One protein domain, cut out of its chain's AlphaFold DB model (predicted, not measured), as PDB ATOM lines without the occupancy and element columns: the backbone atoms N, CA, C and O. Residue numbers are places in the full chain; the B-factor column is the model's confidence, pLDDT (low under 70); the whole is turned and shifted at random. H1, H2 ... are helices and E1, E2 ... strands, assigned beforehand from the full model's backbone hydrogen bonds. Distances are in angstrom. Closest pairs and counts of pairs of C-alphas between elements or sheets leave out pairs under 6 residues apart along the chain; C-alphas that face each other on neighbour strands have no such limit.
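This is residues 398 to 490 of the 491 residues of an uncharacterized protein of Lachnospiraceae bacterium RM5 (UniProt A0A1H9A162). A twisted sheet of four antiparallel strands forms a wall, with four short helices gathered on one side of it and the other side bare. H4 packs over the E1 edge, H2 only grazes the sheet near E4, and H1 and H3 pack on H2. The 93 printed residues hold four named strands, then four named helices; the sheet is a meander in the order E1 E2 E3 E4, each strand the antiparallel neighbour of the one before, and the class is mixed. The whole is compact, with a radius of gyration of the C-alphas of 12.9 A and spans of 38 by 27 by 21 A.

Inner strand E2, residues 413 to 423, forms hairpins with E1, residues 398 to 402, and E3, residues 428 to 435. Within hydrogen-bond range are N 401 and O 420, 2.8 A, and N 419 and O 431, 2.9 A. E3 and edge strand E4, residues 441 to 447, form another hairpin, with N 430 and O 445 within hydrogen-bond range at 2.8 A. H4, residues 483 to 489, is on the sheet at a height of 10.1 A. H2, residues 457 to 467, only grazes the sheet with residues 463 to 467. H2 touches H1, residues 449 to 452, closest at C-alphas 463 and 451, 5.6 A, and H3, residues 476 to 480, closest at C-alphas 461 and 476, 6.2 A. Every O i to N i+4 pair is within hydrogen-bond range in H3 and H4, and 5 of 7 in H2; H1 is too short for one.

E1 begins at C-alpha 398 (163.082, -11.939, 81.263), and H4 ends at C-alpha 489 (160.675, -8.935, 93.964). E2 is 28.6 A long, E3 23.3 A, H2 15.5 A.

The farthest C-alphas, of Thr 438 and Ala 455, are 41.2 A apart. The printed part has no cut and no long link. Confidence is under 70 at residues 406 to 407, 410 to 412, 435 to 441 and 470 to 473.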
ATOM      1  N   VAL A 398     162.545 -13.260  81.639       92.69
ATOM      2  CA  VAL A 398     163.082 -11.939  81.263       92.69
ATOM      3  C   VAL A 398     164.110 -11.408  82.251       92.69
ATOM      4  O   VAL A 398     164.879 -10.522  81.896       92.69
ATOM      5  N   ASP A 399     164.121 -11.932  83.474       93.56
ATOM      6  CA  ASP A 399     165.113 -11.599  84.490       93.56
ATOM      7  C   ASP A 399     165.246 -12.758  85.483       93.56
ATOM      8  O   ASP A 399     164.325 -13.567  85.628       93.56
ATOM      9  N   GLN A 400     166.377 -12.849  86.173       95.75
ATOM     10  CA  GLN A 400     166.619 -13.891  87.163       95.75
ATOM     11  C   GLN A 400     167.473 -13.379  88.318       95.75
ATOM     12  O   GLN A 400     168.382 -12.571  88.140       95.75
ATOM     13  N   TYR A 401     167.229 -13.922  89.503       95.44
ATOM     14  CA  TYR A 401     168.011 -13.659  90.693       95.44
ATOM     15  C   TYR A 401     168.353 -14.970  91.394       95.44
ATOM     16  O   TYR A 401     167.476 -15.679  91.885       95.44
ATOM     17  N   SER A 402     169.646 -15.281  91.449       93.56
ATOM     18  CA  SER A 402     170.152 -16.402  92.237       93.56
ATOM     19  C   SER A 402     170.326 -15.948  93.677       93.56
ATOM     20  O   SER A 402     171.143 -15.063  93.946       93.56
ATOM     21  N   VAL A 403     169.593 -16.572  94.598       90.06
ATOM     22  CA  VAL A 403     169.768 -16.317  96.026       90.06
ATOM     23  C   VAL A 403     171.186 -16.744  96.422       90.06
ATOM     24  O   VAL A 403     171.612 -17.841  96.047       90.06
ATOM     25  N   PRO A 404     171.953 -15.904  97.138       85.00
ATOM     26  CA  PRO A 404     173.250 -16.284  97.670       85.00
ATOM     27  C   PRO A 404     173.046 -17.348  98.746       85.00
ATOM     28  O   PRO A 404     172.696 -17.053  99.886       85.00
ATOM     29  N   ILE A 405     173.242 -18.602  98.365       76.94
ATOM     30  CA  ILE A 405     173.115 -19.737  99.269       76.94
ATOM     31  C   ILE A 405     174.467 -20.023  99.925       76.94
ATOM     32  O   ILE A 405     175.508 -20.079  99.268       76.94
ATOM     33  N   GLY A 406     174.462 -20.146 101.253       68.69
ATOM     34  CA  GLY A 406     175.613 -20.643 102.005       68.69
ATOM     35  C   GLY A 406     175.759 -22.163 101.863       68.69
ATOM     36  O   GLY A 406     175.221 -22.779 100.948       68.69
ATOM     37  N   ARG A 407     176.440 -22.803 102.821       68.75
ATOM     38  CA  ARG A 407     176.383 -24.267 102.975       68.75
ATOM     39  C   ARG A 407     175.075 -24.657 103.664       68.75
ATOM     40  O   ARG A 407     175.068 -24.930 104.859       68.75
ATOM     41  N   VAL A 408     173.977 -24.611 102.919       71.94
ATOM     42  CA  VAL A 408     172.672 -25.084 103.389       71.94
ATOM     43  C   VAL A 408     172.576 -26.574 103.080       71.94
ATOM     44  O   VAL A 408     172.658 -26.970 101.919       71.94
ATOM     45  N   GLU A 409     172.453 -27.389 104.126       72.88
ATOM     46  CA  GLU A 409     172.287 -28.840 104.035       72.88
ATOM     47  C   GLU A 409     170.843 -29.224 104.382       72.88
ATOM     48  O   GLU A 409     170.297 -28.782 105.392       72.88
ATOM     49  N   ILE A 410     170.237 -30.063 103.547       66.75
ATOM     50  CA  ILE A 410     168.876 -30.576 103.672       66.75
ATOM     51  C   ILE A 410     168.960 -32.099 103.615       66.75
ATOM     52  O   ILE A 410     169.219 -32.662 102.554       66.75
ATOM     53  N   ASN A 411     168.735 -32.788 104.734       66.69
ATOM     54  CA  ASN A 411     168.716 -34.258 104.785       66.69
ATOM     55  C   ASN A 411     169.953 -34.927 104.131       66.69
ATOM     56  O   ASN A 411     169.809 -35.928 103.429       66.69
ATOM     57  N   GLY A 412     171.154 -34.362 104.317       67.06
ATOM     58  CA  GLY A 412     172.399 -34.861 103.712       67.06
ATOM     59  C   GLY A 412     172.706 -34.340 102.301       67.06
ATOM     60  O   GLY A 412     173.732 -34.709 101.730       67.06
ATOM     61  N   TRP A 413     171.854 -33.479 101.736       70.69
ATOM     62  CA  TRP A 413     172.031 -32.867 100.416       70.69
ATOM     63  C   TRP A 413     172.352 -31.386 100.539       70.69
ATOM     64  O   TRP A 413     171.682 -30.664 101.274       70.69
ATOM     65  N   TYR A 414     173.334 -30.902  99.785       78.19
ATOM     66  CA  TYR A 414     173.595 -29.471  99.722       78.19
ATOM     67  C   TYR A 414     172.657 -28.811  98.718       78.19
ATOM     68  O   TYR A 414     172.436 -29.327  97.621       78.19
ATOM     69  N   LEU A 415     172.106 -27.661  99.098       81.62
ATOM     70  CA  LEU A 415     171.398 -26.795  98.168       81.62
ATOM     71  C   LEU A 415     172.407 -26.304  97.115       81.62
ATOM     72  O   LEU A 415     173.410 -25.681  97.461       81.62
ATOM     73  N   GLU A 416     172.173 -26.632  95.845       82.00
ATOM     74  CA  GLU A 416     173.076 -26.310  94.733       82.00
ATOM     75  C   GLU A 416     172.692 -24.987  94.069       82.00
ATOM     76  O   GLU A 416     173.567 -24.192  93.722       82.00
ATOM     77  N   HIS A 417     171.391 -24.726  93.918       86.62
ATOM     78  CA  HIS A 417     170.893 -23.429  93.480       86.62
ATOM     79  C   HIS A 417     169.475 -23.154  93.987       86.62
ATOM     80  O   HIS A 417     168.684 -24.063  94.239       86.62
ATOM     81  N   TYR A 418     169.161 -21.866  94.113       90.25
ATOM     82  CA  TYR A 418     167.844 -21.359  94.481       90.25
ATOM     83  C   TYR A 418     167.611 -20.066  93.698       90.25
ATOM     84  O   TYR A 418     168.151 -19.011  94.044       90.25
ATOM     85  N   ILE A 419     166.900 -20.159  92.577       92.31
ATOM     86  CA  ILE A 419     166.856 -19.093  91.572       92.31
ATOM     87  C   ILE A 419     165.423 -18.617  91.394       92.31
ATOM     88  O   ILE A 419     164.558 -19.377  90.971       92.31
ATOM     89  N   PHE A 420     165.179 -17.339  91.667       94.00
ATOM     90  CA  PHE A 420     163.934 -16.678  91.300       94.00
ATOM     91  C   PHE A 420     164.020 -16.200  89.857       94.00
ATOM     92  O   PHE A 420     164.929 -15.464  89.483       94.00
ATOM     93  N   TYR A 421     163.035 -16.559  89.054       93.62
ATOM     94  CA  TYR A 421     162.879 -16.106  87.685       93.62
ATOM     95  C   TYR A 421     161.690 -15.170  87.587       93.62
ATOM     96  O   TYR A 421     160.603 -15.489  88.066       93.62
ATOM     97  N   LYS A 422     161.882 -14.047  86.903       92.00
ATOM     98  CA  LYS A 422     160.810 -13.161  86.477       92.00
ATOM     99  C   LYS A 422     160.404 -13.527  85.060       92.00
ATOM    100  O   LYS A 422     161.233 -13.560  84.149       92.00
ATOM    101  N   LEU A 423     159.124 -13.795  84.873       89.06
ATOM    102  CA  LEU A 423     158.545 -14.138  83.585       89.06
ATOM    103  C   LEU A 423     158.124 -12.871  82.837       89.06
ATOM    104  O   LEU A 423     157.865 -11.828  83.440       89.06
ATOM    105  N   LYS A 424     158.017 -12.950  81.506       86.62
ATOM    106  CA  LYS A 424     157.621 -11.814  80.653       86.62
ATOM    107  C   LYS A 424     156.267 -11.212  81.032       86.62
ATOM    108  O   LYS A 424     156.036 -10.026  80.811       86.62
ATOM    109  N   THR A 425     155.377 -12.017  81.598       82.50
ATOM    110  CA  THR A 425     154.061 -11.583  82.092       82.50
ATOM    111  C   THR A 425     154.134 -10.755  83.376       82.50
ATOM    112  O   THR A 425     153.139 -10.139  83.741       82.50
ATOM    113  N   GLY A 426     155.294 -10.710  84.037       82.88
ATOM    114  CA  GLY A 426     155.505 -10.050  85.325       82.88
ATOM    115  C   GLY A 426     155.402 -10.983  86.532       82.88
ATOM    116  O   GLY A 426     155.733 -10.553  87.634       82.88
ATOM    117  N   ASP A 427     154.990 -12.238  86.331       86.56
ATOM    118  CA  ASP A 427     154.933 -13.252  87.389       86.56
ATOM    119  C   ASP A 427     156.314 -13.821  87.706       86.56
ATOM    120  O   ASP A 427     157.280 -13.604  86.970       86.56
ATOM    121  N   TYR A 428     156.388 -14.606  88.780       90.19
ATOM    122  CA  TYR A 428     157.627 -15.229  89.216       90.19
ATOM    123  C   TYR A 428     157.489 -16.746  89.291       90.19
ATOM    124  O   TYR A 428     156.433 -17.284  89.621       90.19
ATOM    125  N   LYS A 429     158.585 -17.442  89.011       90.75
ATOM    126  CA  LYS A 429     158.777 -18.843  89.390       90.75
ATOM    127  C   LYS A 429     160.094 -18.975  90.138       90.75
ATOM    128  O   LYS A 429     160.951 -18.101  90.024       90.75
ATOM    129  N   VAL A 430     160.262 -20.046  90.887       90.81
ATOM    130  CA  VAL A 430     161.515 -20.356  91.570       90.81
ATOM    131  C   VAL A 430     161.936 -21.772  91.241       90.81
ATOM    132  O   VAL A 430     161.103 -22.673  91.234       90.81
ATOM    133  N   ASP A 431     163.215 -21.933  90.935       89.75
ATOM    134  CA  ASP A 431     163.846 -23.220  90.682       89.75
ATOM    135  C   ASP A 431     164.785 -23.549  91.835       89.75
ATOM    136  O   ASP A 431     165.591 -22.709  92.259       89.75
ATOM    137  N   VAL A 432     164.620 -24.750  92.380       87.12
ATOM    138  CA  VAL A 432     165.352 -25.220  93.548       87.12
ATOM    139  C   VAL A 432     165.959 -26.576  93.240       87.12
ATOM    140  O   VAL A 432     165.241 -27.565  93.073       87.12
ATOM    141  N   GLN A 433     167.287 -26.630  93.272       84.75
ATOM    142  CA  GLN A 433     168.046 -27.864  93.139       84.75
ATOM    143  C   GLN A 433     168.837 -28.124  94.413       84.75
ATOM    144  O   GLN A 433     169.636 -27.294  94.851       84.75
ATOM    145  N   ALA A 434     168.647 -29.312  94.982       75.00
ATOM    146  CA  ALA A 434     169.462 -29.841  96.070       75.00
ATOM    147  C   ALA A 434     170.029 -31.199  95.647       75.00
ATOM    148  O   ALA A 434     169.297 -32.034  95.109       75.00
ATOM    149  N   GLY A 435     171.333 -31.409  95.825       67.38
ATOM    150  CA  GLY A 435     172.015 -32.521  95.174       67.38
ATOM    151  C   GLY A 435     173.521 -32.579  95.391       67.38
ATOM    152  O   GLY A 435     174.122 -31.685  95.976       67.38
ATOM    153  N   ASN A 436     174.125 -33.663  94.906       55.44
ATOM    154  CA  ASN A 436     175.562 -33.761  94.674       55.44
ATOM    155  C   ASN A 436     175.754 -34.231  93.220       55.44
ATOM    156  O   ASN A 436     176.031 -35.400  92.988       55.44
ATOM    157  N   ARG A 437     175.477 -33.351  92.243       45.19
ATOM    158  CA  ARG A 437     175.659 -33.474  90.771       45.19
ATOM    159  C   ARG A 437     175.127 -34.709  90.002       45.19
ATOM    160  O   ARG A 437     175.011 -34.605  88.786       45.19
ATOM    161  N   THR A 438     174.769 -35.830  90.632       41.06
ATOM    162  CA  THR A 438     174.321 -37.075  89.959       41.06
ATOM    163  C   THR A 438     172.987 -37.635  90.464       41.06
ATOM    164  O   THR A 438     172.400 -38.483  89.807       41.06
ATOM    165  N   THR A 439     172.481 -37.157  91.602       45.19
ATOM    166  CA  THR A 439     171.243 -37.655  92.249       45.19
ATOM    167  C   THR A 439     170.356 -36.533  92.799       45.19
ATOM    168  O   THR A 439     169.375 -36.791  93.491       45.19
ATOM    169  N   GLY A 440     170.696 -35.276  92.494       51.41
ATOM    170  CA  GLY A 440     169.935 -34.117  92.946       51.41
ATOM    171  C   GLY A 440     168.574 -34.006  92.266       51.41
ATOM    172  O   GLY A 440     168.467 -34.163  91.051       51.41
ATOM    173  N   GLY A 441     167.540 -33.709  93.050       64.94
ATOM    174  CA  GLY A 441     166.220 -33.381  92.524       64.94
ATOM    175  C   GLY A 441     166.151 -31.901  92.168       64.94
ATOM    176  O   GLY A 441     166.531 -31.064  92.986       64.94
ATOM    177  N   ASN A 442     165.648 -31.586  90.973       78.50
ATOM    178  CA  ASN A 442     165.263 -30.225  90.618       78.50
ATOM    179  C   ASN A 442     163.747 -30.040  90.765       78.50
ATOM    180  O   ASN A 442     162.980 -30.934  90.387       78.50
ATOM    181  N   ARG A 443     163.303 -28.903  91.305       79.50
ATOM    182  CA  ARG A 443     161.884 -28.540  91.381       79.50
ATOM    183  C   ARG A 443     161.653 -27.072  91.052       79.50
ATOM    184  O   ARG A 443     162.169 -26.186  91.725       79.50
ATOM    185  N   GLU A 444     160.734 -26.853  90.118       85.06
ATOM    186  CA  GLU A 444     160.216 -25.534  89.778       85.06
ATOM    187  C   GLU A 444     158.860 -25.283  90.449       85.06
ATOM    188  O   GLU A 444     157.948 -26.112  90.383       85.06
ATOM    189  N   PHE A 445     158.696 -24.102  91.042       86.94
ATOM    190  CA  PHE A 445     157.456 -23.656  91.670       86.94
ATOM    191  C   PHE A 445     157.007 -22.323  91.074       86.94
ATOM    192  O   PHE A 445     157.765 -21.355  91.042       86.94
ATOM    193  N   PHE A 446     155.755 -22.239  90.631       87.94
ATOM    194  CA  PHE A 446     155.156 -20.972  90.222       87.94
ATOM    195  C   PHE A 446     154.672 -20.180  91.436       87.94
ATOM    196  O   PHE A 446     153.968 -20.713  92.297       87.94
ATOM    197  N   ILE A 447     155.001 -18.892  91.483       88.31
ATOM    198  CA  ILE A 447     154.594 -17.999  92.563       88.31
ATOM    199  C   ILE A 447     153.380 -17.208  92.091       88.31
ATOM    200  O   ILE A 447     153.496 -16.260  91.315       88.31
ATOM    201  N   SER A 448     152.203 -17.619  92.569       79.88
ATOM    202  CA  SER A 448     150.936 -16.970  92.224       79.88
ATOM    203  C   SER A 448     150.968 -15.463  92.531       79.88
ATOM    204  O   SER A 448     151.468 -15.077  93.594       79.88
ATOM    205  N   PRO A 449     150.368 -14.602  91.681       81.88
ATOM    206  CA  PRO A 449     150.234 -13.164  91.938       81.88
ATOM    207  C   PRO A 449     149.615 -12.817  93.296       81.88
ATOM    208  O   PRO A 449     149.934 -11.786  93.884       81.88
ATOM    209  N   ASP A 450     148.751 -13.682  93.835       82.38
ATOM    210  CA  ASP A 450     148.142 -13.494  95.157       82.38
ATOM    211  C   ASP A 450     149.167 -13.512  96.302       82.38
ATOM    212  O   ASP A 450     148.937 -12.914  97.360       82.38
ATOM    213  N   CYS A 451     150.324 -14.143  96.086       85.88
ATOM    214  CA  CYS A 451     151.444 -14.110  97.019       85.88
ATOM    215  C   CYS A 451     151.971 -12.679  97.206       85.88
ATOM    216  O   CYS A 451     152.319 -12.306  98.321       85.88
ATOM    217  N   PHE A 452     151.935 -11.863  96.144       86.69
ATOM    218  CA  PHE A 452     152.403 -10.472  96.124       86.69
ATOM    219  C   PHE A 452     151.357  -9.455  96.606       86.69
ATOM    220  O   PHE A 452     151.663  -8.274  96.758       86.69
ATOM    221  N   LYS A 453     150.112  -9.878  96.878       86.88
ATOM    222  CA  LYS A 453     149.061  -9.017  97.456       86.88
ATOM    223  C   LYS A 453     149.273  -8.823  98.966       86.88
ATOM    224  O   LYS A 453     148.414  -9.204  99.769       86.88
ATOM    225  N   THR A 454     150.430  -8.288  99.344       88.06
ATOM    226  CA  THR A 454     150.860  -8.009 100.723       88.06
ATOM    227  C   THR A 454     151.497  -6.627 100.804       88.06
ATOM    228  O   THR A 454     152.018  -6.124  99.810       88.06
ATOM    229  N   ALA A 455     151.446  -5.996 101.979       85.38
ATOM    230  CA  ALA A 455     152.034  -4.669 102.165       85.38
ATOM    231  C   ALA A 455     153.541  -4.744 102.452       85.38
ATOM    232  O   ALA A 455     154.274  -3.798 102.169       85.38
ATOM    233  N   THR A 456     154.000  -5.862 103.019       92.06
ATOM    234  CA  THR A 456     155.392  -6.054 103.436       92.06
ATOM    235  C   THR A 456     156.025  -7.279 102.783       92.06
ATOM    236  O   THR A 456     155.340  -8.211 102.344       92.06
ATOM    237  N   TYR A 457     157.359  -7.272 102.734       93.19
ATOM    238  CA  TYR A 457     158.153  -8.390 102.227       93.19
ATOM    239  C   TYR A 457     158.037  -9.615 103.140       93.19
ATOM    240  O   TYR A 457     157.970 -10.752 102.688       93.19
ATOM    241  N   GLU A 458     157.943  -9.386 104.443       92.75
ATOM    242  CA  GLU A 458     157.804 -10.418 105.456       92.75
ATOM    243  C   GLU A 458     156.475 -11.171 105.315       92.75
ATOM    244  O   GLU A 458     156.463 -12.396 105.433       92.75
ATOM    245  N   GLU A 459     155.381 -10.460 105.024       92.62
ATOM    246  CA  GLU A 459     154.077 -11.062 104.714       92.62
ATOM    247  C   GLU A 459     154.103 -11.843 103.394       92.62
ATOM    248  O   GLU A 459     153.448 -12.882 103.281       92.62
ATOM    249  N   PHE A 460     154.850 -11.357 102.395       93.81
ATOM    250  CA  PHE A 460     155.066 -12.095 101.151       93.81
ATOM    251  C   PHE A 460     155.768 -13.422 101.431       93.81
ATOM    252  O   PHE A 460     155.286 -14.464 100.991       93.81
ATOM    253  N   LEU A 461     156.855 -13.405 102.210       92.12
ATOM    254  CA  LEU A 461     157.605 -14.611 102.560       92.12
ATOM    255  C   LEU A 461     156.739 -15.629 103.319       92.12
ATOM    256  O   LEU A 461     156.836 -16.822 103.047       92.12
ATOM    257  N   ASP A 462     155.835 -15.179 104.197       90.31
ATOM    258  CA  ASP A 462     154.892 -16.073 104.893       90.31
ATOM    259  C   ASP A 462     153.928 -16.791 103.936       90.31
ATOM    260  O   ASP A 462     153.516 -17.924 104.194       90.31
ATOM    261  N   ARG A 463     153.533 -16.143 102.834       90.44
ATOM    262  CA  ARG A 463     152.698 -16.768 101.795       90.44
ATOM    263  C   ARG A 463     153.529 -17.640 100.862       90.44
ATOM    264  O   ARG A 463     153.102 -18.742 100.528       90.44
ATOM    265  N   TYR A 464     154.716 -17.174 100.497       90.62
ATOM    266  CA  TYR A 464     155.664 -17.868  99.635       90.62
ATOM    267  C   TYR A 464     156.074 -19.222 100.221       90.62
ATOM    268  O   TYR A 464     156.020 -20.229  99.521       90.62
ATOM    269  N   LEU A 465     156.377 -19.278 101.521       89.25
ATOM    270  CA  LEU A 465     156.791 -20.514 102.195       89.25
ATOM    271  C   LEU A 465     155.663 -21.551 102.337       89.25
ATOM    272  O   LEU A 465     155.920 -22.706 102.666       89.25
ATOM    273  N   LYS A 466     154.406 -21.180 102.047       87.12
ATOM    274  CA  LYS A 466     153.313 -22.156 101.879       87.12
ATOM    275  C   LYS A 466     153.359 -22.853 100.519       87.12
ATOM    276  O   LYS A 466     152.823 -23.949 100.397       87.12
ATOM    277  N   ILE A 467     153.968 -22.214  99.518       85.75
ATOM    278  CA  ILE A 467     154.180 -22.761  98.171       85.75
ATOM    279  C   ILE A 467     155.489 -23.552  98.154       85.75
ATOM    280  O   ILE A 467     155.504 -24.725  97.787       85.75
ATOM    281  N   VAL A 468     156.577 -22.919  98.595       84.12
ATOM    282  CA  VAL A 468     157.915 -23.512  98.666       84.12
ATOM    283  C   VAL A 468     158.249 -23.759 100.123       84.12
ATOM    284  O   VAL A 468     158.756 -22.885 100.818       84.12
ATOM    285  N   GLN A 469     157.890 -24.949 100.597       74.81
ATOM    286  CA  GLN A 469     158.065 -25.322 101.998       74.81
ATOM    287  C   GLN A 469     159.536 -25.258 102.430       74.81
ATOM    288  O   GLN A 469     160.446 -25.492 101.636       74.81
ATOM    289  N   GLU A 470     159.771 -25.013 103.721       66.56
ATOM    290  CA  GLU A 470     161.122 -24.938 104.305       66.56
ATOM    291  C   GLU A 470     161.935 -26.233 104.122       66.56
ATOM    292  O   GLU A 470     163.162 -26.208 104.163       66.56
ATOM    293  N   SER A 471     161.271 -27.357 103.828       64.00
ATOM    294  CA  SER A 471     161.902 -28.620 103.425       64.00
ATOM    295  C   SER A 471     162.755 -28.517 102.150       64.00
ATOM    296  O   SER A 471     163.532 -29.426 101.879       64.00
ATOM    297  N   PHE A 472     162.663 -27.411 101.403       67.00
ATOM    298  CA  PHE A 472     163.520 -27.077 100.259       67.00
ATOM    299  C   PHE A 472     164.681 -26.123 100.614       67.00
ATOM    300  O   PHE A 472     165.353 -25.602  99.725       67.00
ATOM    301  N   GLY A 473     164.953 -25.920 101.908       68.00
ATOM    302  CA  GLY A 473     166.253 -25.488 102.435       68.00
ATOM    303  C   GLY A 473     166.376 -24.049 102.908       68.00
ATOM    304  O   GLY A 473     167.183 -23.793 103.794       68.00
ATOM    305  N   LEU A 474     165.601 -23.115 102.360       81.12
ATOM    306  CA  LEU A 474     165.627 -21.720 102.807       81.12
ATOM    307  C   LEU A 474     164.346 -21.389 103.565       81.12
ATOM    308  O   LEU A 474     163.250 -21.472 103.011       81.12
ATOM    309  N   GLY A 475     164.500 -21.001 104.827       84.31
ATOM    310  CA  GLY A 475     163.413 -20.504 105.657       84.31
ATOM    311  C   GLY A 475     163.260 -18.989 105.554       84.31
ATOM    312  O   GLY A 475     164.036 -18.278 104.906       84.31
ATOM    313  N   LYS A 476     162.265 -18.450 106.268       87.88
ATOM    314  CA  LYS A 476     161.984 -17.001 106.266       87.88
ATOM    315  C   LYS A 476     163.202 -16.165 106.665       87.88
ATOM    316  O   LYS A 476     163.429 -15.098 106.106       87.88
ATOM    317  N   LYS A 477     163.980 -16.646 107.641       86.25
ATOM    318  CA  LYS A 477     165.157 -15.941 108.177       86.25
ATOM    319  C   LYS A 477     166.267 -15.786 107.141       86.25
ATOM    320  O   LYS A 477     166.937 -14.757 107.138       86.25
ATOM    321  N   ASP A 478     166.426 -16.768 106.260       85.94
ATOM    322  CA  ASP A 478     167.439 -16.732 105.211       85.94
ATOM    323  C   ASP A 478     167.046 -15.699 104.148       85.94
ATOM    324  O   ASP A 478     167.818 -14.797 103.822       85.94
ATOM    325  N   LEU A 479     165.786 -15.752 103.700       88.94
ATOM    326  CA  LEU A 479     165.263 -14.908 102.621       88.94
ATOM    327  C   LEU A 479     165.013 -13.448 103.036       88.94
ATOM    328  O   LEU A 479     165.138 -12.550 102.201       88.94
ATOM    329  N   VAL A 480     164.671 -13.183 104.304       91.06
ATOM    330  CA  VAL A 480     164.387 -11.813 104.781       91.06
ATOM    331  C   VAL A 480     165.640 -10.934 104.795       91.06
ATOM    332  O   VAL A 480     165.554  -9.724 104.608       91.06
ATOM    333  N   SER A 481     166.809 -11.548 105.000       86.56
ATOM    334  CA  SER A 481     168.094 -10.846 105.076       86.56
ATOM    335  C   SER A 481     168.645 -10.431 103.704       86.56
ATOM    336  O   SER A 481     169.514  -9.557 103.619       86.56
ATOM    337  N   ASP A 482     168.119 -11.011 102.620       89.75
ATOM    338  CA  ASP A 482     168.555 -10.721 101.261       89.75
ATOM    339  C   ASP A 482     167.851  -9.478 100.687       89.75
ATOM    340  O   ASP A 482     166.812  -9.535 100.022       89.75
ATOM    341  N   ASN A 483     168.476  -8.317 100.900       90.94
ATOM    342  CA  ASN A 483     168.003  -7.036 100.369       90.94
ATOM    343  C   ASN A 483     167.970  -6.972  98.831       90.94
ATOM    344  O   ASN A 483     167.227  -6.165  98.268       90.94
ATOM    345  N   LYS A 484     168.782  -7.777  98.133       93.56
ATOM    346  CA  LYS A 484     168.780  -7.800  96.666       93.56
ATOM    347  C   LYS A 484     167.596  -8.611  96.149       93.56
ATOM    348  O   LYS A 484     166.936  -8.136  95.229       93.56
ATOM    349  N   LEU A 485     167.283  -9.747  96.778       93.50
ATOM    350  CA  LEU A 485     166.056 -10.501  96.505       93.50
ATOM    351  C   LEU A 485     164.815  -9.643  96.771       93.50
ATOM    352  O   LEU A 485     163.937  -9.554  95.916       93.50
ATOM    353  N   LYS A 486     164.778  -8.947  97.915       93.75
ATOM    354  CA  LYS A 486     163.691  -8.021  98.265       93.75
ATOM    355  C   LYS A 486     163.443  -6.996  97.153       93.75
ATOM    356  O   LYS A 486     162.325  -6.874  96.654       93.75
ATOM    357  N   LYS A 487     164.510  -6.330  96.693       93.38
ATOM    358  CA  LYS A 487     164.443  -5.358  95.593       93.38
ATOM    359  C   LYS A 487     164.042  -6.003  94.261       93.38
ATOM    360  O   LYS A 487     163.286  -5.395  93.508       93.38
ATOM    361  N   PHE A 488     164.538  -7.205  93.962       93.44
ATOM    362  CA  PHE A 488     164.193  -7.955  92.747       93.44
ATOM    363  C   PHE A 488     162.692  -8.271  92.680       93.44
ATOM    364  O   PHE A 488     162.070  -8.102  91.633       93.44
ATOM    365  N   LEU A 489     162.104  -8.652  93.816       91.94
ATOM    366  CA  LEU A 489     160.675  -8.935  93.964       91.94
ATOM    367  C   LEU A 489     159.806  -7.665  94.051       91.94
ATOM    368  O   LEU A 489     158.586  -7.764  93.943       91.94
ATOM    369  N   GLY A 490     160.421  -6.483  94.182       89.31
ATOM    370  CA  GLY A 490     159.748  -5.181  94.144       89.31
ATOM    371  C   GLY A 490     159.292  -4.625  95.497       89.31
ATOM    372  O   GLY A 490     158.398  -3.778  95.505       89.31
TER     373      GLY A 490